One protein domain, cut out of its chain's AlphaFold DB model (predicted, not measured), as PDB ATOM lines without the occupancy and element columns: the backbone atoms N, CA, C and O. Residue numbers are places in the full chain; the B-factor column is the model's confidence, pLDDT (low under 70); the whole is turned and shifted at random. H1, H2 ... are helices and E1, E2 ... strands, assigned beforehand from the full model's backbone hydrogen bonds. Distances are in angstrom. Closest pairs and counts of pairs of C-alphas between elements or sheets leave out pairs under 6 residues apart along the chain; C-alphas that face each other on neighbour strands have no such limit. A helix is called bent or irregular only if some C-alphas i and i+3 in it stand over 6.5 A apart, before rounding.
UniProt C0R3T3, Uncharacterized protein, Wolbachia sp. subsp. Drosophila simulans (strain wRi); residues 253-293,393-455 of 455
ATOM      1  N   GLN A 253      11.798  -7.351   9.712       81.12
ATOM      2  CA  GLN A 253      12.833  -6.785   8.820       81.12
ATOM      3  C   GLN A 253      13.411  -7.817   7.835       81.12
ATOM      4  O   GLN A 253      14.482  -7.641   7.253       81.12
ATOM      5  N   LYS A 254      12.741  -8.960   7.689       80.88
ATOM      6  CA  LYS A 254      13.172 -10.036   6.799       80.88
ATOM      7  C   LYS A 254      12.533  -9.854   5.432       80.88
ATOM      8  O   LYS A 254      11.360  -9.535   5.342       80.88
ATOM      9  N   LYS A 255      13.303 -10.116   4.375       77.12
ATOM     10  CA  LYS A 255      12.833 -10.019   2.981       77.12
ATOM     11  C   LYS A 255      12.312 -11.341   2.418       77.12
ATOM     12  O   LYS A 255      11.565 -11.348   1.448       77.12
ATOM     13  N   ASP A 256      12.733 -12.456   3.011       85.62
ATOM     14  CA  ASP A 256      12.354 -13.794   2.569       85.62
ATOM     15  C   ASP A 256      11.031 -14.233   3.208       85.62
ATOM     16  O   ASP A 256      10.890 -14.210   4.432       85.62
ATOM     17  N   ALA A 257      10.079 -14.655   2.378       85.06
ATOM     18  CA  ALA A 257       8.729 -14.995   2.811       85.06
ATOM     19  C   ALA A 257       8.672 -16.221   3.741       85.06
ATOM     20  O   ALA A 257       7.835 -16.251   4.643       85.06
ATOM     21  N   ASP A 258       9.576 -17.193   3.599       88.00
ATOM     22  CA  ASP A 258       9.616 -18.367   4.483       88.00
ATOM     23  C   ASP A 258      10.192 -17.997   5.849       88.00
ATOM     24  O   ASP A 258       9.691 -18.444   6.885       88.00
ATOM     25  N   LYS A 259      11.202 -17.118   5.870       88.69
ATOM     26  CA  LYS A 259      11.751 -16.577   7.118       88.69
ATOM     27  C   LYS A 259      10.777 -15.638   7.832       88.69
ATOM     28  O   LYS A 259      10.793 -15.612   9.064       88.69
ATOM     29  N   ILE A 260       9.954 -14.886   7.093       89.25
ATOM     30  CA  ILE A 260       8.854 -14.084   7.653       89.25
ATOM     31  C   ILE A 260       7.840 -15.020   8.318       89.25
ATOM     32  O   ILE A 260       7.507 -14.825   9.480       89.25
ATOM     33  N   LEU A 261       7.406 -16.081   7.631       90.00
ATOM     34  CA  LEU A 261       6.457 -17.058   8.178       90.00
ATOM     35  C   LEU A 261       6.998 -17.807   9.408       90.00
ATOM     36  O   LEU A 261       6.252 -18.059  10.351       90.00
ATOM     37  N   ALA A 262       8.297 -18.120   9.441       89.88
ATOM     38  CA  ALA A 262       8.934 -18.695  10.628       89.88
ATOM     39  C   ALA A 262       8.917 -17.728  11.827       89.88
ATOM     40  O   ALA A 262       8.683 -18.143  12.959       89.88
ATOM     41  N   GLU A 263       9.121 -16.434  11.582       88.56
ATOM     42  CA  GLU A 263       9.059 -15.403  12.623       88.56
ATOM     43  C   GLU A 263       7.631 -15.142  13.101       88.56
ATOM     44  O   GLU A 263       7.415 -14.929  14.292       88.56
ATOM     45  N   VAL A 264       6.651 -15.226  12.198       88.75
ATOM     46  CA  VAL A 264       5.229 -15.204  12.553       88.75
ATOM     47  C   VAL A 264       4.928 -16.319  13.553       88.75
ATOM     48  O   VAL A 264       4.344 -16.041  14.595       88.75
ATOM     49  N   LEU A 265       5.384 -17.549  13.285       88.81
ATOM     50  CA  LEU A 265       5.199 -18.688  14.188       88.81
ATOM     51  C   LEU A 265       5.875 -18.478  15.556       88.81
ATOM     52  O   LEU A 265       5.287 -18.817  16.578       88.81
ATOM     53  N   GLU A 266       7.079 -17.901  15.591       88.00
ATOM     54  CA  GLU A 266       7.813 -17.622  16.838       88.00
ATOM     55  C   GLU A 266       7.080 -16.618  17.744       88.00
ATOM     56  O   GLU A 266       7.102 -16.753  18.969       88.00
ATOM     57  N   HIS A 267       6.401 -15.637  17.143       86.06
ATOM     58  CA  HIS A 267       5.672 -14.589  17.858       86.06
ATOM     59  C   HIS A 267       4.219 -14.962  18.189       86.06
ATOM     60  O   HIS A 267       3.542 -14.188  18.869       86.06
ATOM     61  N   GLN A 268       3.712 -16.109  17.722       84.12
ATOM     62  CA  GLN A 268       2.358 -16.538  18.066       84.12
ATOM     63  C   GLN A 268       2.263 -16.975  19.537       84.12
ATOM     64  O   GLN A 268       3.161 -17.656  20.045       84.12
ATOM     65  N   PRO A 269       1.160 -16.642  20.236       82.25
ATOM     66  CA  PRO A 269       0.897 -17.173  21.567       82.25
ATOM     67  C   PRO A 269       0.874 -18.704  21.542       82.25
ATOM     68  O   PRO A 269       0.139 -19.316  20.769       82.25
ATOM     69  N   LYS A 270       1.679 -19.328  22.405       81.69
ATOM     70  CA  LYS A 270       1.872 -20.788  22.425       81.69
ATOM     71  C   LYS A 270       0.610 -21.562  22.812       81.69
ATOM     72  O   LYS A 270       0.505 -22.739  22.502       81.69
ATOM     73  N   ASP A 271      -0.324 -20.903  23.490       77.88
ATOM     74  CA  ASP A 271      -1.584 -21.460  23.975       77.88
ATOM     75  C   ASP A 271      -2.760 -21.232  23.007       77.88
ATOM     76  O   ASP A 271      -3.888 -21.611  23.320       77.88
ATOM     77  N   LYS A 272      -2.537 -20.587  21.850       80.75
ATOM     78  CA  LYS A 272      -3.600 -20.232  20.897       80.75
ATOM     79  C   LYS A 272      -3.351 -20.830  19.518       80.75
ATOM     80  O   LYS A 272      -2.282 -20.671  18.938       80.75
ATOM     81  N   ALA A 273      -4.383 -21.460  18.962       78.75
ATOM     82  CA  ALA A 273      -4.358 -21.958  17.592       78.75
ATOM     83  C   ALA A 273      -4.619 -20.821  16.591       78.75
ATOM     84  O   ALA A 273      -5.495 -19.968  16.806       78.75
ATOM     85  N   ILE A 274      -3.877 -20.831  15.487       78.88
ATOM     86  CA  ILE A 274      -4.087 -19.951  14.343       78.88
ATOM     87  C   ILE A 274      -5.357 -20.395  13.626       78.88
ATOM     88  O   ILE A 274      -5.518 -21.543  13.240       78.88
ATOM     89  N   LYS A 275      -6.249 -19.444  13.393       77.62
ATOM     90  CA  LYS A 275      -7.483 -19.637  12.642       77.62
ATOM     91  C   LYS A 275      -7.268 -19.391  11.154       77.62
ATOM     92  O   LYS A 275      -7.769 -20.131  10.315       77.62
ATOM     93  N   SER A 276      -6.558 -18.326  10.804       77.88
ATOM     94  CA  SER A 276      -6.276 -17.995   9.408       77.88
ATOM     95  C   SER A 276      -5.061 -17.095   9.285       77.88
ATOM     96  O   SER A 276      -4.818 -16.260  10.157       77.88
ATOM     97  N   VAL A 277      -4.372 -17.214   8.155       81.25
ATOM     98  CA  VAL A 277      -3.252 -16.365   7.758       81.25
ATOM     99  C   VAL A 277      -3.569 -15.742   6.405       81.25
ATOM    100  O   VAL A 277      -3.807 -16.445   5.425       81.25
ATOM    101  N   ARG A 278      -3.537 -14.413   6.332       80.38
ATOM    102  CA  ARG A 278      -3.564 -13.669   5.073       80.38
ATOM    103  C   ARG A 278      -2.168 -13.149   4.763       80.38
ATOM    104  O   ARG A 278      -1.553 -12.512   5.610       80.38
ATOM    105  N   LEU A 279      -1.710 -13.377   3.541       81.06
ATOM    106  CA  LEU A 279      -0.483 -12.817   2.986       81.06
ATOM    107  C   LEU A 279      -0.861 -11.700   2.012       81.06
ATOM    108  O   LEU A 279      -1.628 -11.968   1.091       81.06
ATOM    109  N   GLU A 280      -0.357 -10.480   2.200       79.00
ATOM    110  CA  GLU A 280      -0.529  -9.363   1.259       79.00
ATOM    111  C   GLU A 280       0.788  -9.060   0.537       79.00
ATOM    112  O   GLU A 280       1.839  -8.911   1.167       79.00
ATOM    113  N   TYR A 281       0.723  -8.963  -0.790       80.56
ATOM    114  CA  TYR A 281       1.868  -8.741  -1.673       80.56
ATOM    115  C   TYR A 281       1.882  -7.320  -2.239       80.56
ATOM    116  O   TYR A 281       0.852  -6.649  -2.304       80.56
ATOM    117  N   SER A 282       3.042  -6.895  -2.741       78.19
ATOM    118  CA  SER A 282       3.287  -5.529  -3.226       78.19
ATOM    119  C   SER A 282       2.429  -5.048  -4.393       78.19
ATOM    120  O   SER A 282       2.262  -3.850  -4.598       78.19
ATOM    121  N   ASN A 283       1.821  -5.958  -5.151       69.19
ATOM    122  CA  ASN A 283       0.875  -5.610  -6.214       69.19
ATOM    123  C   ASN A 283      -0.587  -5.520  -5.727       69.19
ATOM    124  O   ASN A 283      -1.493  -5.416  -6.552       69.19
ATOM    125  N   GLY A 284      -0.836  -5.623  -4.418       64.62
ATOM    126  CA  GLY A 284      -2.178  -5.670  -3.832       64.62
ATOM    127  C   GLY A 284      -2.866  -7.039  -3.913       64.62
ATOM    128  O   GLY A 284      -4.001  -7.182  -3.450       64.62
ATOM    129  N   THR A 285      -2.202  -8.059  -4.468       67.19
ATOM    130  CA  THR A 285      -2.683  -9.445  -4.401       67.19
ATOM    131  C   THR A 285      -2.630  -9.920  -2.959       67.19
ATOM    132  O   THR A 285      -1.737  -9.543  -2.198       67.19
ATOM    133  N   HIS A 286      -3.579 -10.766  -2.579       68.62
ATOM    134  CA  HIS A 286      -3.561 -11.413  -1.281       68.62
ATOM    135  C   HIS A 286      -3.918 -12.890  -1.394       68.62
ATOM    136  O   HIS A 286      -4.838 -13.265  -2.120       68.62
ATOM    137  N   SER A 287      -3.213 -13.709  -0.621       68.69
ATOM    138  CA  SER A 287      -3.514 -15.129  -0.439       68.69
ATOM    139  C   SER A 287      -4.095 -15.322   0.953       68.69
ATOM    140  O   SER A 287      -3.567 -14.784   1.924       68.69
ATOM    141  N   ASN A 288      -5.196 -16.059   1.062       72.00
ATOM    142  CA  ASN A 288      -5.871 -16.287   2.334       72.00
ATOM    143  C   ASN A 288      -5.906 -17.781   2.642       72.00
ATOM    144  O   ASN A 288      -6.562 -18.539   1.933       72.00
ATOM    145  N   PHE A 289      -5.229 -18.170   3.714       69.69
ATOM    146  CA  PHE A 289      -5.149 -19.535   4.204       69.69
ATOM    147  C   PHE A 289      -5.983 -19.640   5.469       69.69
ATOM    148  O   PHE A 289      -5.838 -18.848   6.401       69.69
ATOM    149  N   VAL A 290      -6.883 -20.608   5.504       70.44
ATOM    150  CA  VAL A 290      -7.837 -20.782   6.592       70.44
ATOM    151  C   VAL A 290      -7.621 -22.177   7.152       70.44
ATOM    152  O   VAL A 290      -7.658 -23.142   6.395       70.44
ATOM    153  N   LEU A 291      -7.385 -22.279   8.461       67.50
ATOM    154  CA  LEU A 291      -7.298 -23.564   9.142       67.50
ATOM    155  C   LEU A 291      -8.717 -24.128   9.275       67.50
ATOM    156  O   LEU A 291      -9.394 -23.894  10.274       67.50
ATOM    157  N   ASN A 292      -9.199 -24.802   8.235       54.62
ATOM    158  CA  ASN A 292     -10.390 -25.639   8.336       54.62
ATOM    159  C   ASN A 292     -10.020 -26.892   9.153       54.62
ATOM    160  O   ASN A 292      -8.853 -27.268   9.167       54.62
ATOM    161  N   ALA A 293     -10.980 -27.449   9.896       50.62
ATOM    162  CA  ALA A 293     -10.792 -28.463  10.941       50.62
ATOM    163  C   ALA A 293      -9.673 -29.502  10.690       50.62
ATOM    164  O   ALA A 293      -9.476 -29.979   9.576       50.62
ATOM    165  N   ASN A 393     -14.059 -22.347  11.246       39.31
ATOM    166  CA  ASN A 393     -13.002 -23.153  11.815       39.31
ATOM    167  C   ASN A 393     -13.357 -23.557  13.237       39.31
ATOM    168  O   ASN A 393     -12.678 -23.192  14.195       39.31
ATOM    169  N   LEU A 394     -14.518 -24.192  13.385       38.22
ATOM    170  CA  LEU A 394     -14.743 -24.948  14.594       38.22
ATOM    171  C   LEU A 394     -13.691 -26.040  14.537       38.22
ATOM    172  O   LEU A 394     -13.795 -26.969  13.739       38.22
ATOM    173  N   ILE A 395     -12.638 -25.868  15.330       38.03
ATOM    174  CA  ILE A 395     -11.808 -26.994  15.695       38.03
ATOM    175  C   ILE A 395     -12.689 -27.800  16.648       38.03
ATOM    176  O   ILE A 395     -12.693 -27.577  17.857       38.03
ATOM    177  N   TYR A 396     -13.547 -28.645  16.076       36.72
ATOM    178  CA  TYR A 396     -14.160 -29.733  16.816       36.72
ATOM    179  C   TYR A 396     -13.068 -30.770  16.991       36.72
ATOM    180  O   TYR A 396     -12.850 -31.616  16.133       36.72
ATOM    181  N   SER A 397     -12.331 -30.630  18.077       39.38
ATOM    182  CA  SER A 397     -11.463 -31.680  18.565       39.38
ATOM    183  C   SER A 397     -11.981 -32.032  19.947       39.38
ATOM    184  O   SER A 397     -11.984 -31.185  20.838       39.38
ATOM    185  N   GLU A 398     -12.470 -33.261  20.107       36.78
ATOM    186  CA  GLU A 398     -12.669 -33.862  21.431       36.78
ATOM    187  C   GLU A 398     -11.321 -34.067  22.151       36.78
ATOM    188  O   GLU A 398     -11.290 -34.269  23.362       36.78
ATOM    189  N   GLU A 399     -10.200 -33.943  21.428       45.59
ATOM    190  CA  GLU A 399      -8.840 -33.993  21.959       45.59
ATOM    191  C   GLU A 399      -8.306 -32.595  22.311       45.59
ATOM    192  O   GLU A 399      -8.550 -31.607  21.610       45.59
ATOM    193  N   GLU A 400      -7.522 -32.528  23.385       54.41
ATOM    194  CA  GLU A 400      -6.731 -31.354  23.748       54.41
ATOM    195  C   GLU A 400      -5.719 -31.059  22.628       54.41
ATOM    196  O   GLU A 400      -4.778 -31.813  22.388       54.41
ATOM    197  N   ILE A 401      -5.949 -29.973  21.890       63.00
ATOM    198  CA  ILE A 401      -5.096 -29.568  20.770       63.00
ATOM    199  C   ILE A 401      -3.810 -28.971  21.333       63.00
ATOM    200  O   ILE A 401      -3.891 -27.989  22.067       63.00
ATOM    201  N   ASP A 402      -2.640 -29.475  20.925       72.25
ATOM    202  CA  ASP A 402      -1.372 -28.751  21.099       72.25
ATOM    203  C   ASP A 402      -1.293 -27.623  20.055       72.25
ATOM    204  O   ASP A 402      -1.018 -27.882  18.874       72.25
ATOM    205  N   PRO A 403      -1.514 -26.350  20.442       75.81
ATOM    206  CA  PRO A 403      -1.555 -25.259  19.482       75.81
ATOM    207  C   PRO A 403      -0.196 -25.043  18.817       75.81
ATOM    208  O   PRO A 403      -0.134 -24.551  17.694       75.81
ATOM    209  N   LYS A 404       0.904 -25.424  19.476       79.19
ATOM    210  CA  LYS A 404       2.251 -25.238  18.943       79.19
ATOM    211  C   LYS A 404       2.515 -26.163  17.757       79.19
ATOM    212  O   LYS A 404       3.024 -25.696  16.738       79.19
ATOM    213  N   ASP A 405       2.161 -27.441  17.881       77.00
ATOM    214  CA  ASP A 405       2.299 -28.420  16.797       77.00
ATOM    215  C   ASP A 405       1.379 -28.072  15.618       77.00
ATOM    216  O   ASP A 405       1.829 -28.000  14.472       77.00
ATOM    217  N   VAL A 406       0.113 -27.743  15.901       76.81
ATOM    218  CA  VAL A 406      -0.862 -27.366  14.865       76.81
ATOM    219  C   VAL A 406      -0.435 -26.108  14.112       76.81
ATOM    220  O   VAL A 406      -0.438 -26.097  12.880       76.81
ATOM    221  N   ASN A 407      -0.013 -25.061  14.825       84.00
ATOM    222  CA  ASN A 407       0.461 -23.831  14.192       84.00
ATOM    223  C   ASN A 407       1.706 -24.085  13.336       84.00
ATOM    224  O   ASN A 407       1.820 -23.526  12.247       84.00
ATOM    225  N   GLY A 408       2.622 -24.941  13.806       82.25
ATOM    226  CA  GLY A 408       3.814 -25.332  13.057       82.25
ATOM    227  C   GLY A 408       3.463 -25.998  11.731       82.25
ATOM    228  O   GLY A 408       3.895 -25.533  10.676       82.25
ATOM    229  N   LYS A 409       2.616 -27.033  11.769       80.62
ATOM    230  CA  LYS A 409       2.166 -27.745  10.563       80.62
ATOM    231  C   LYS A 409       1.419 -26.831   9.598       80.62
ATOM    232  O   LYS A 409       1.672 -26.877   8.398       80.62
ATOM    233  N   PHE A 410       0.548 -25.965  10.112       81.38
ATOM    234  CA  PHE A 410      -0.205 -25.034   9.279       81.38
ATOM    235  C   PHE A 410       0.701 -24.020   8.568       81.38
ATOM    236  O   PHE A 410       0.522 -23.752   7.383       81.38
ATOM    237  N   ILE A 411       1.709 -23.479   9.257       84.38
ATOM    238  CA  ILE A 411       2.666 -22.545   8.653       84.38
ATOM    239  C   ILE A 411       3.547 -23.233   7.599       84.38
ATOM    240  O   ILE A 411       3.822 -22.626   6.564       84.38
ATOM    241  N   GLU A 412       3.965 -24.482   7.816       83.62
ATOM    242  CA  GLU A 412       4.698 -25.259   6.803       83.62
ATOM    243  C   GLU A 412       3.848 -25.532   5.555       83.62
ATOM    244  O   GLU A 412       4.316 -25.348   4.430       83.62
ATOM    245  N   GLU A 413       2.571 -25.872   5.739       80.06
ATOM    246  CA  GLU A 413       1.620 -26.036   4.638       80.06
ATOM    247  C   GLU A 413       1.473 -24.737   3.827       80.06
ATOM    248  O   GLU A 413       1.546 -24.745   2.600       80.06
ATOM    249  N   ILE A 414       1.374 -23.590   4.510       79.44
ATOM    250  CA  ILE A 414       1.331 -22.273   3.862       79.44
ATOM    251  C   ILE A 414       2.603 -22.010   3.049       79.44
ATOM    252  O   ILE A 414       2.507 -21.498   1.934       79.44
ATOM    253  N   LYS A 415       3.796 -22.342   3.566       84.69
ATOM    254  CA  LYS A 415       5.057 -22.167   2.819       84.69
ATOM    255  C   LYS A 415       5.043 -22.956   1.510       84.69
ATOM    256  O   LYS A 415       5.425 -22.410   0.471       84.69
ATOM    257  N   ARG A 416       4.559 -24.203   1.551       79.00
ATOM    258  CA  ARG A 416       4.427 -25.061   0.368       79.00
ATOM    259  C   ARG A 416       3.414 -24.490  -0.623       79.00
ATOM    260  O   ARG A 416       3.767 -24.206  -1.768       79.00
ATOM    261  N   GLU A 417       2.185 -24.251  -0.171       75.88
ATOM    262  CA  GLU A 417       1.079 -23.874  -1.053       75.88
ATOM    263  C   GLU A 417       1.180 -22.455  -1.601       75.88
ATOM    264  O   GLU A 417       0.744 -22.184  -2.720       75.88
ATOM    265  N   ARG A 418       1.828 -21.530  -0.883       76.19
ATOM    266  CA  ARG A 418       2.068 -20.166  -1.378       76.19
ATOM    267  C   ARG A 418       2.692 -20.172  -2.770       76.19
ATOM    268  O   ARG A 418       2.308 -19.379  -3.629       76.19
ATOM    269  N   THR A 419       3.671 -21.045  -2.983       74.56
ATOM    270  CA  THR A 419       4.414 -21.114  -4.242       74.56
ATOM    271  C   THR A 419       3.524 -21.594  -5.387       74.56
ATOM    272  O   THR A 419       3.646 -21.063  -6.496       74.56
ATOM    273  N   ASN A 420       2.607 -22.524  -5.108       69.38
ATOM    274  CA  ASN A 420       1.613 -23.025  -6.056       69.38
ATOM    275  C   ASN A 420       0.586 -21.940  -6.391       69.38
ATOM    276  O   ASN A 420       0.438 -21.587  -7.555       69.38
ATOM    277  N   VAL A 421      -0.018 -21.312  -5.376       68.31
ATOM    278  CA  VAL A 421      -1.041 -20.260  -5.539       68.31
ATOM    279  C   VAL A 421      -0.509 -19.052  -6.315       68.31
ATOM    280  O   VAL A 421      -1.196 -18.507  -7.179       68.31
ATOM    281  N   LEU A 422       0.727 -18.624  -6.041       67.50
ATOM    282  CA  LEU A 422       1.377 -17.565  -6.821       67.50
ATOM    283  C   LEU A 422       1.699 -18.027  -8.247       67.50
ATOM    284  O   LEU A 422       1.630 -17.232  -9.180       67.50
ATOM    285  N   GLY A 423       2.058 -19.301  -8.411       65.62
ATOM    286  CA  GLY A 423       2.286 -19.921  -9.710       65.62
ATOM    287  C   GLY A 423       1.030 -19.922 -10.571       65.62
ATOM    288  O   GLY A 423       1.087 -19.467 -11.701       65.62
ATOM    289  N   GLU A 424      -0.108 -20.356 -10.043       68.06
ATOM    290  CA  GLU A 424      -1.371 -20.397 -10.783       68.06
ATOM    291  C   GLU A 424      -1.831 -18.996 -11.202       68.06
ATOM    292  O   GLU A 424      -2.088 -18.756 -12.384       68.06
ATOM    293  N   ASN A 425      -1.862 -18.052 -10.256       64.31
ATOM    294  CA  ASN A 425      -2.429 -16.720 -10.478       64.31
ATOM    295  C   ASN A 425      -1.525 -15.781 -11.285       64.31
ATOM    296  O   ASN A 425      -2.024 -14.865 -11.934       64.31
ATOM    297  N   HIS A 426      -0.207 -16.002 -11.263       65.81
ATOM    298  CA  HIS A 426       0.766 -15.154 -11.955       65.81
ATOM    299  C   HIS A 426       1.659 -15.933 -12.927       65.81
ATOM    300  O   HIS A 426       2.698 -15.427 -13.332       65.81
ATOM    301  N   SER A 427       1.264 -17.141 -13.344       63.06
ATOM    302  CA  SER A 427       1.999 -17.964 -14.328       63.06
ATOM    303  C   SER A 427       2.267 -17.232 -15.643       63.06
ATOM    304  O   SER A 427       3.295 -17.457 -16.276       63.06
ATOM    305  N   LYS A 428       1.334 -16.367 -16.054       59.19
ATOM    306  CA  LYS A 428       1.382 -15.613 -17.316       59.19
ATOM    307  C   LYS A 428       2.047 -14.245 -17.183       59.19
ATOM    308  O   LYS A 428       2.421 -13.651 -18.189       59.19
ATOM    309  N   ASP A 429       2.219 -13.765 -15.956       57.91
ATOM    310  CA  ASP A 429       2.901 -12.512 -15.685       57.91
ATOM    311  C   ASP A 429       4.358 -12.826 -15.339       57.91
ATOM    312  O   ASP A 429       4.639 -13.532 -14.371       57.91
ATOM    313  N   ALA A 430       5.325 -12.202 -16.014       55.28
ATOM    314  CA  ALA A 430       6.743 -12.235 -15.616       55.28
ATOM    315  C   ALA A 430       7.013 -11.655 -14.197       55.28
ATOM    316  O   ALA A 430       8.157 -11.456 -13.799       55.28
ATOM    317  N   LYS A 431       5.953 -11.367 -13.430       54.56
ATOM    318  CA  LYS A 431       5.930 -10.742 -12.109       54.56
ATOM    319  C   LYS A 431       5.999 -11.735 -10.949       54.56
ATOM    320  O   LYS A 431       6.148 -11.289  -9.816       54.56
ATOM    321  N   ARG A 432       5.927 -13.057 -11.179       55.94
ATOM    322  CA  ARG A 432       5.984 -14.067 -10.095       55.94
ATOM    323  C   ARG A 432       7.205 -13.888  -9.179       55.94
ATOM    324  O   ARG A 432       7.079 -14.032  -7.970       55.94
ATOM    325  N   SER A 433       8.364 -13.546  -9.742       57.00
ATOM    326  CA  SER A 433       9.623 -13.328  -9.010       57.00
ATOM    327  C   SER A 433       9.767 -11.929  -8.395       57.00
ATOM    328  O   SER A 433      10.664 -11.723  -7.583       57.00
ATOM    329  N   SER A 434       8.902 -10.971  -8.751       63.53
ATOM    330  CA  SER A 434       8.945  -9.592  -8.236       63.53
ATOM    331  C   SER A 434       7.961  -9.325  -7.094       63.53
ATOM    332  O   SER A 434       7.936  -8.219  -6.559       63.53
ATOM    333  N   LEU A 435       7.117 -10.300  -6.734       71.88
ATOM    334  CA  LEU A 435       6.137 -10.137  -5.662       71.88
ATOM    335  C   LEU A 435       6.797 -10.301  -4.299       71.88
ATOM    336  O   LEU A 435       7.106 -11.406  -3.857       71.88
ATOM    337  N   THR A 436       6.972  -9.175  -3.622       81.00
ATOM    338  CA  THR A 436       7.442  -9.123  -2.244       81.00
ATOM    339  C   THR A 436       6.253  -9.159  -1.297       81.00
ATOM    340  O   THR A 436       5.231  -8.512  -1.535       81.00
ATOM    341  N   LEU A 437       6.383  -9.935  -0.224       84.62
ATOM    342  CA  LEU A 437       5.411  -9.968   0.861       84.62
ATOM    343  C   LEU A 437       5.516  -8.656   1.649       84.62
ATOM    344  O   LEU A 437       6.589  -8.341   2.149       84.62
ATOM    345  N   GLU A 438       4.429  -7.894   1.737       85.44
ATOM    346  CA  GLU A 438       4.383  -6.610   2.455       85.44
ATOM    347  C   GLU A 438       3.751  -6.743   3.838       85.44
ATOM    348  O   GLU A 438       4.092  -6.008   4.766       85.44
ATOM    349  N   GLN A 439       2.801  -7.666   3.982       86.88
ATOM    350  CA  GLN A 439       2.071  -7.834   5.228       86.88
ATOM    351  C   GLN A 439       1.628  -9.283   5.427       86.88
ATOM    352  O   GLN A 439       1.213  -9.959   4.486       86.88
ATOM    353  N   VAL A 440       1.672  -9.744   6.676       87.56
ATOM    354  CA  VAL A 440       1.021 -10.986   7.109       87.56
ATOM    355  C   VAL A 440      -0.004 -10.651   8.178       87.56
ATOM    356  O   VAL A 440       0.336 -10.044   9.184       87.56
ATOM    357  N   VAL A 441      -1.255 -11.048   7.989       84.62
ATOM    358  CA  VAL A 441      -2.304 -10.900   8.999       84.62
ATOM    359  C   VAL A 441      -2.645 -12.271   9.551       84.62
ATOM    360  O   VAL A 441      -3.048 -13.158   8.800       84.62
ATOM    361  N   VAL A 442      -2.531 -12.433  10.862       86.75
ATOM    362  CA  VAL A 442      -2.883 -13.665  11.564       86.75
ATOM    363  C   VAL A 442      -4.090 -13.419  12.450       86.75
ATOM    364  O   VAL A 442      -4.115 -12.487  13.251       86.75
ATOM    365  N   GLN A 443      -5.092 -14.278  12.307       82.69
ATOM    366  CA  GLN A 443      -6.224 -14.351  13.224       82.69
ATOM    367  C   GLN A 443      -6.069 -15.630  14.036       82.69
ATOM    368  O   GLN A 443      -5.938 -16.703  13.448       82.69
ATOM    369  N   SER A 444      -6.114 -15.525  15.360       79.88
ATOM    370  CA  SER A 444      -5.983 -16.662  16.281       79.88
ATOM    371  C   SER A 444      -7.208 -16.749  17.191       79.88
ATOM    372  O   SER A 444      -7.900 -15.756  17.430       79.88
ATOM    373  N   HIS A 445      -7.526 -17.946  17.680       71.00
ATOM    374  CA  HIS A 445      -8.711 -18.148  18.519       71.00
ATOM    375  C   HIS A 445      -8.631 -17.332  19.815       71.00
ATOM    376  O   HIS A 445      -7.636 -17.394  20.531       71.00
ATOM    377  N   ASN A 446      -9.692 -16.577  20.131       69.06
ATOM    378  CA  ASN A 446      -9.793 -15.738  21.335       69.06
ATOM    379  C   ASN A 446      -8.582 -14.807  21.557       69.06
ATOM    380  O   ASN A 446      -8.235 -14.495  22.695       69.06
ATOM    381  N   CYS A 447      -7.937 -14.376  20.471       75.50
ATOM    382  CA  CYS A 447      -6.812 -13.452  20.491       75.50
ATOM    383  C   CYS A 447      -7.119 -12.232  19.616       75.50
ATOM    384  O   CYS A 447      -8.031 -12.263  18.787       75.50
ATOM    385  N   LYS A 448      -6.360 -11.153  19.815       78.75
ATOM    386  CA  LYS A 448      -6.379  -9.998  18.915       78.75
ATOM    387  C   LYS A 448      -5.833 -10.398  17.547       78.75
ATOM    388  O   LYS A 448      -4.982 -11.282  17.460       78.75
ATOM    389  N   ASP A 449      -6.297  -9.724  16.501       81.50
ATOM    390  CA  ASP A 449      -5.699  -9.882  15.177       81.50
ATOM    391  C   ASP A 449      -4.263  -9.353  15.231       81.50
ATOM    392  O   ASP A 449      -4.012  -8.301  15.821       81.50
ATOM    393  N   ILE A 450      -3.319 -10.061  14.621       86.12
ATOM    394  CA  ILE A 450      -1.915  -9.656  14.603       86.12
ATOM    395  C   ILE A 450      -1.508  -9.341  13.169       86.12
ATOM    396  O   ILE A 450      -1.633 -10.176  12.277       86.12
ATOM    397  N   VAL A 451      -1.010  -8.130  12.953       86.50
ATOM    398  CA  VAL A 451      -0.522  -7.639  11.665       86.50
ATOM    399  C   VAL A 451       0.998  -7.567  11.706       86.50
ATOM    400  O   VAL A 451       1.572  -6.797  12.467       86.50
ATOM    401  N   TYR A 452       1.668  -8.337  10.864       88.38
ATOM    402  CA  TYR A 452       3.108  -8.275  10.675       88.38
ATOM    403  C   TYR A 452       3.413  -7.440   9.434       88.38
ATOM    404  O   TYR A 452       3.147  -7.875   8.315       88.38
ATOM    405  N   SER A 453       3.944  -6.238   9.632       85.94
ATOM    406  CA  SER A 453       4.390  -5.340   8.566       85.94
ATOM    407  C   SER A 453       5.819  -5.702   8.158       85.94
ATOM    408  O   SER A 453       6.711  -5.735   9.010       85.94
ATOM    409  N   VAL A 454       6.047  -5.950   6.872       82.75
ATOM    410  CA  VAL A 454       7.372  -6.259   6.320       82.75
ATOM    411  C   VAL A 454       8.015  -4.958   5.839       82.75
ATOM    412  O   VAL A 454       7.389  -4.207   5.090       82.75
ATOM    413  N   GLY A 455       9.224  -4.662   6.325       68.00
ATOM    414  CA  GLY A 455       9.950  -3.409   6.065       68.00
ATOM    415  C   GLY A 455      11.338  -3.610   5.485       68.00
ATOM    416  O   GLY A 455      11.985  -4.622   5.844       68.00
TER     417      GLY A 455
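Overview. This is residues 253 to 293 and 393 to 455 of the 455 residues of an uncharacterized protein of Wolbachia sp. subsp. Drosophila simulans (strain wRi) (UniProt C0R3T3). Picture one antiparallel sheet of four strands, with two helices side by side over one of its faces and no named helix over the other. The long helix H2 covers the half with E2 and E1, while the shorter H1 covers E3, and the stretches at the two ends of H2, around residues 398 and 430, make the longest axis. The printed part has 104 residues, with two named helices and four named strands in the order H1, E1, E2, H2, E3, E4 along the chain; across the sheet the order is E2, E1, E3, E4. The class is mixed, helices and strands. The whole is compact, with a radius of gyration of the C-alphas of 14.2 A, yet elongated in outline, with spans of 47 by 27 by 18 A.

Along the chain. Start at Gln 253 and go on to C-alpha 257 at (8.729, -14.995, 2.811), where H1 begins; it covers residues 257 to 267 and is 15.4 A long. After a short link, find E1 at residues 274 to 281, a strand of 20.4 A. A tight link brings you to E2, residues 286 to 290, 13.0 A long. Beyond the cut, look for C-alpha 403 at (-1.555, -25.259, 19.482); from there H2 runs through residues 403 to 426, 33.1 A from first to last C-alpha. H2 has a kink of 30 degrees near residue 417, and it is neither bent nor irregular, but only just: C-alphas 416 and 419 are 6.1 A apart. A short link leads to E3, residues 437 to 444, 20.3 A long. A tight link follows, and then E4, residues 449 to 454, 16.2 A long, ends with C-alpha 454 at (7.372, -6.259, 6.320).

Arrangement. Begin with the sheet, whose edge strands are E2 and E4. E1 and E2 form a hairpin, antiparallel at 169 degrees, where you find N 279 and O 287 at 2.8 A. The inner strands E1 and E3 are antiparallel at 165 degrees, with N 278 and O 441 at 2.8 A. E3 and E4 form the other hairpin, antiparallel at 164 degrees, with N 452 and O 440 at 2.7 A. E2 and E4 are apart. H1 is on the sheet at a height of 9.5 A; it lies over E3, and only just not over E4, on which 2 of its 11 C-alphas fall. Its closest C-alphas to E3 are those of Ala 257 and Leu 437, 6.3 A apart. On the local plane H1 stands at 33 degrees to E3, only just slantwise to the strands. H2 is on the same face at a height of 8.9 A, over E2 and E1, and at 30.5 degrees to E1 on the local plane it too is only just slantwise. Its closest C-alphas to E1 are those of Asn 407 and Ile 274, 6.0 A apart. H1 and H2 touch, H2 with residues 407 to 415 alone, and their closest C-alphas are those of Asp 258 and Lys 415, 6.2 A apart. They run opposite ways at a shallow tilt of 23 degrees. In H1 every O i to N i+4 pair is within hydrogen-bond range, and in H2 18 of 20 are.

Size, cuts and confidence. The two C-alphas farthest apart are those of Glu 398 and Ala 430, 47.1 A. Residues 294 to 392 are not printed, and C-alphas 293 and 393 are 5.8 A apart across this cut, in the link from E2 to H2. Of the links that are printed whole, none is long. The mean pLDDT of the printed part is 73.8, and 35 residues are under 70, among them residues 393 to 401 and 420 to 434.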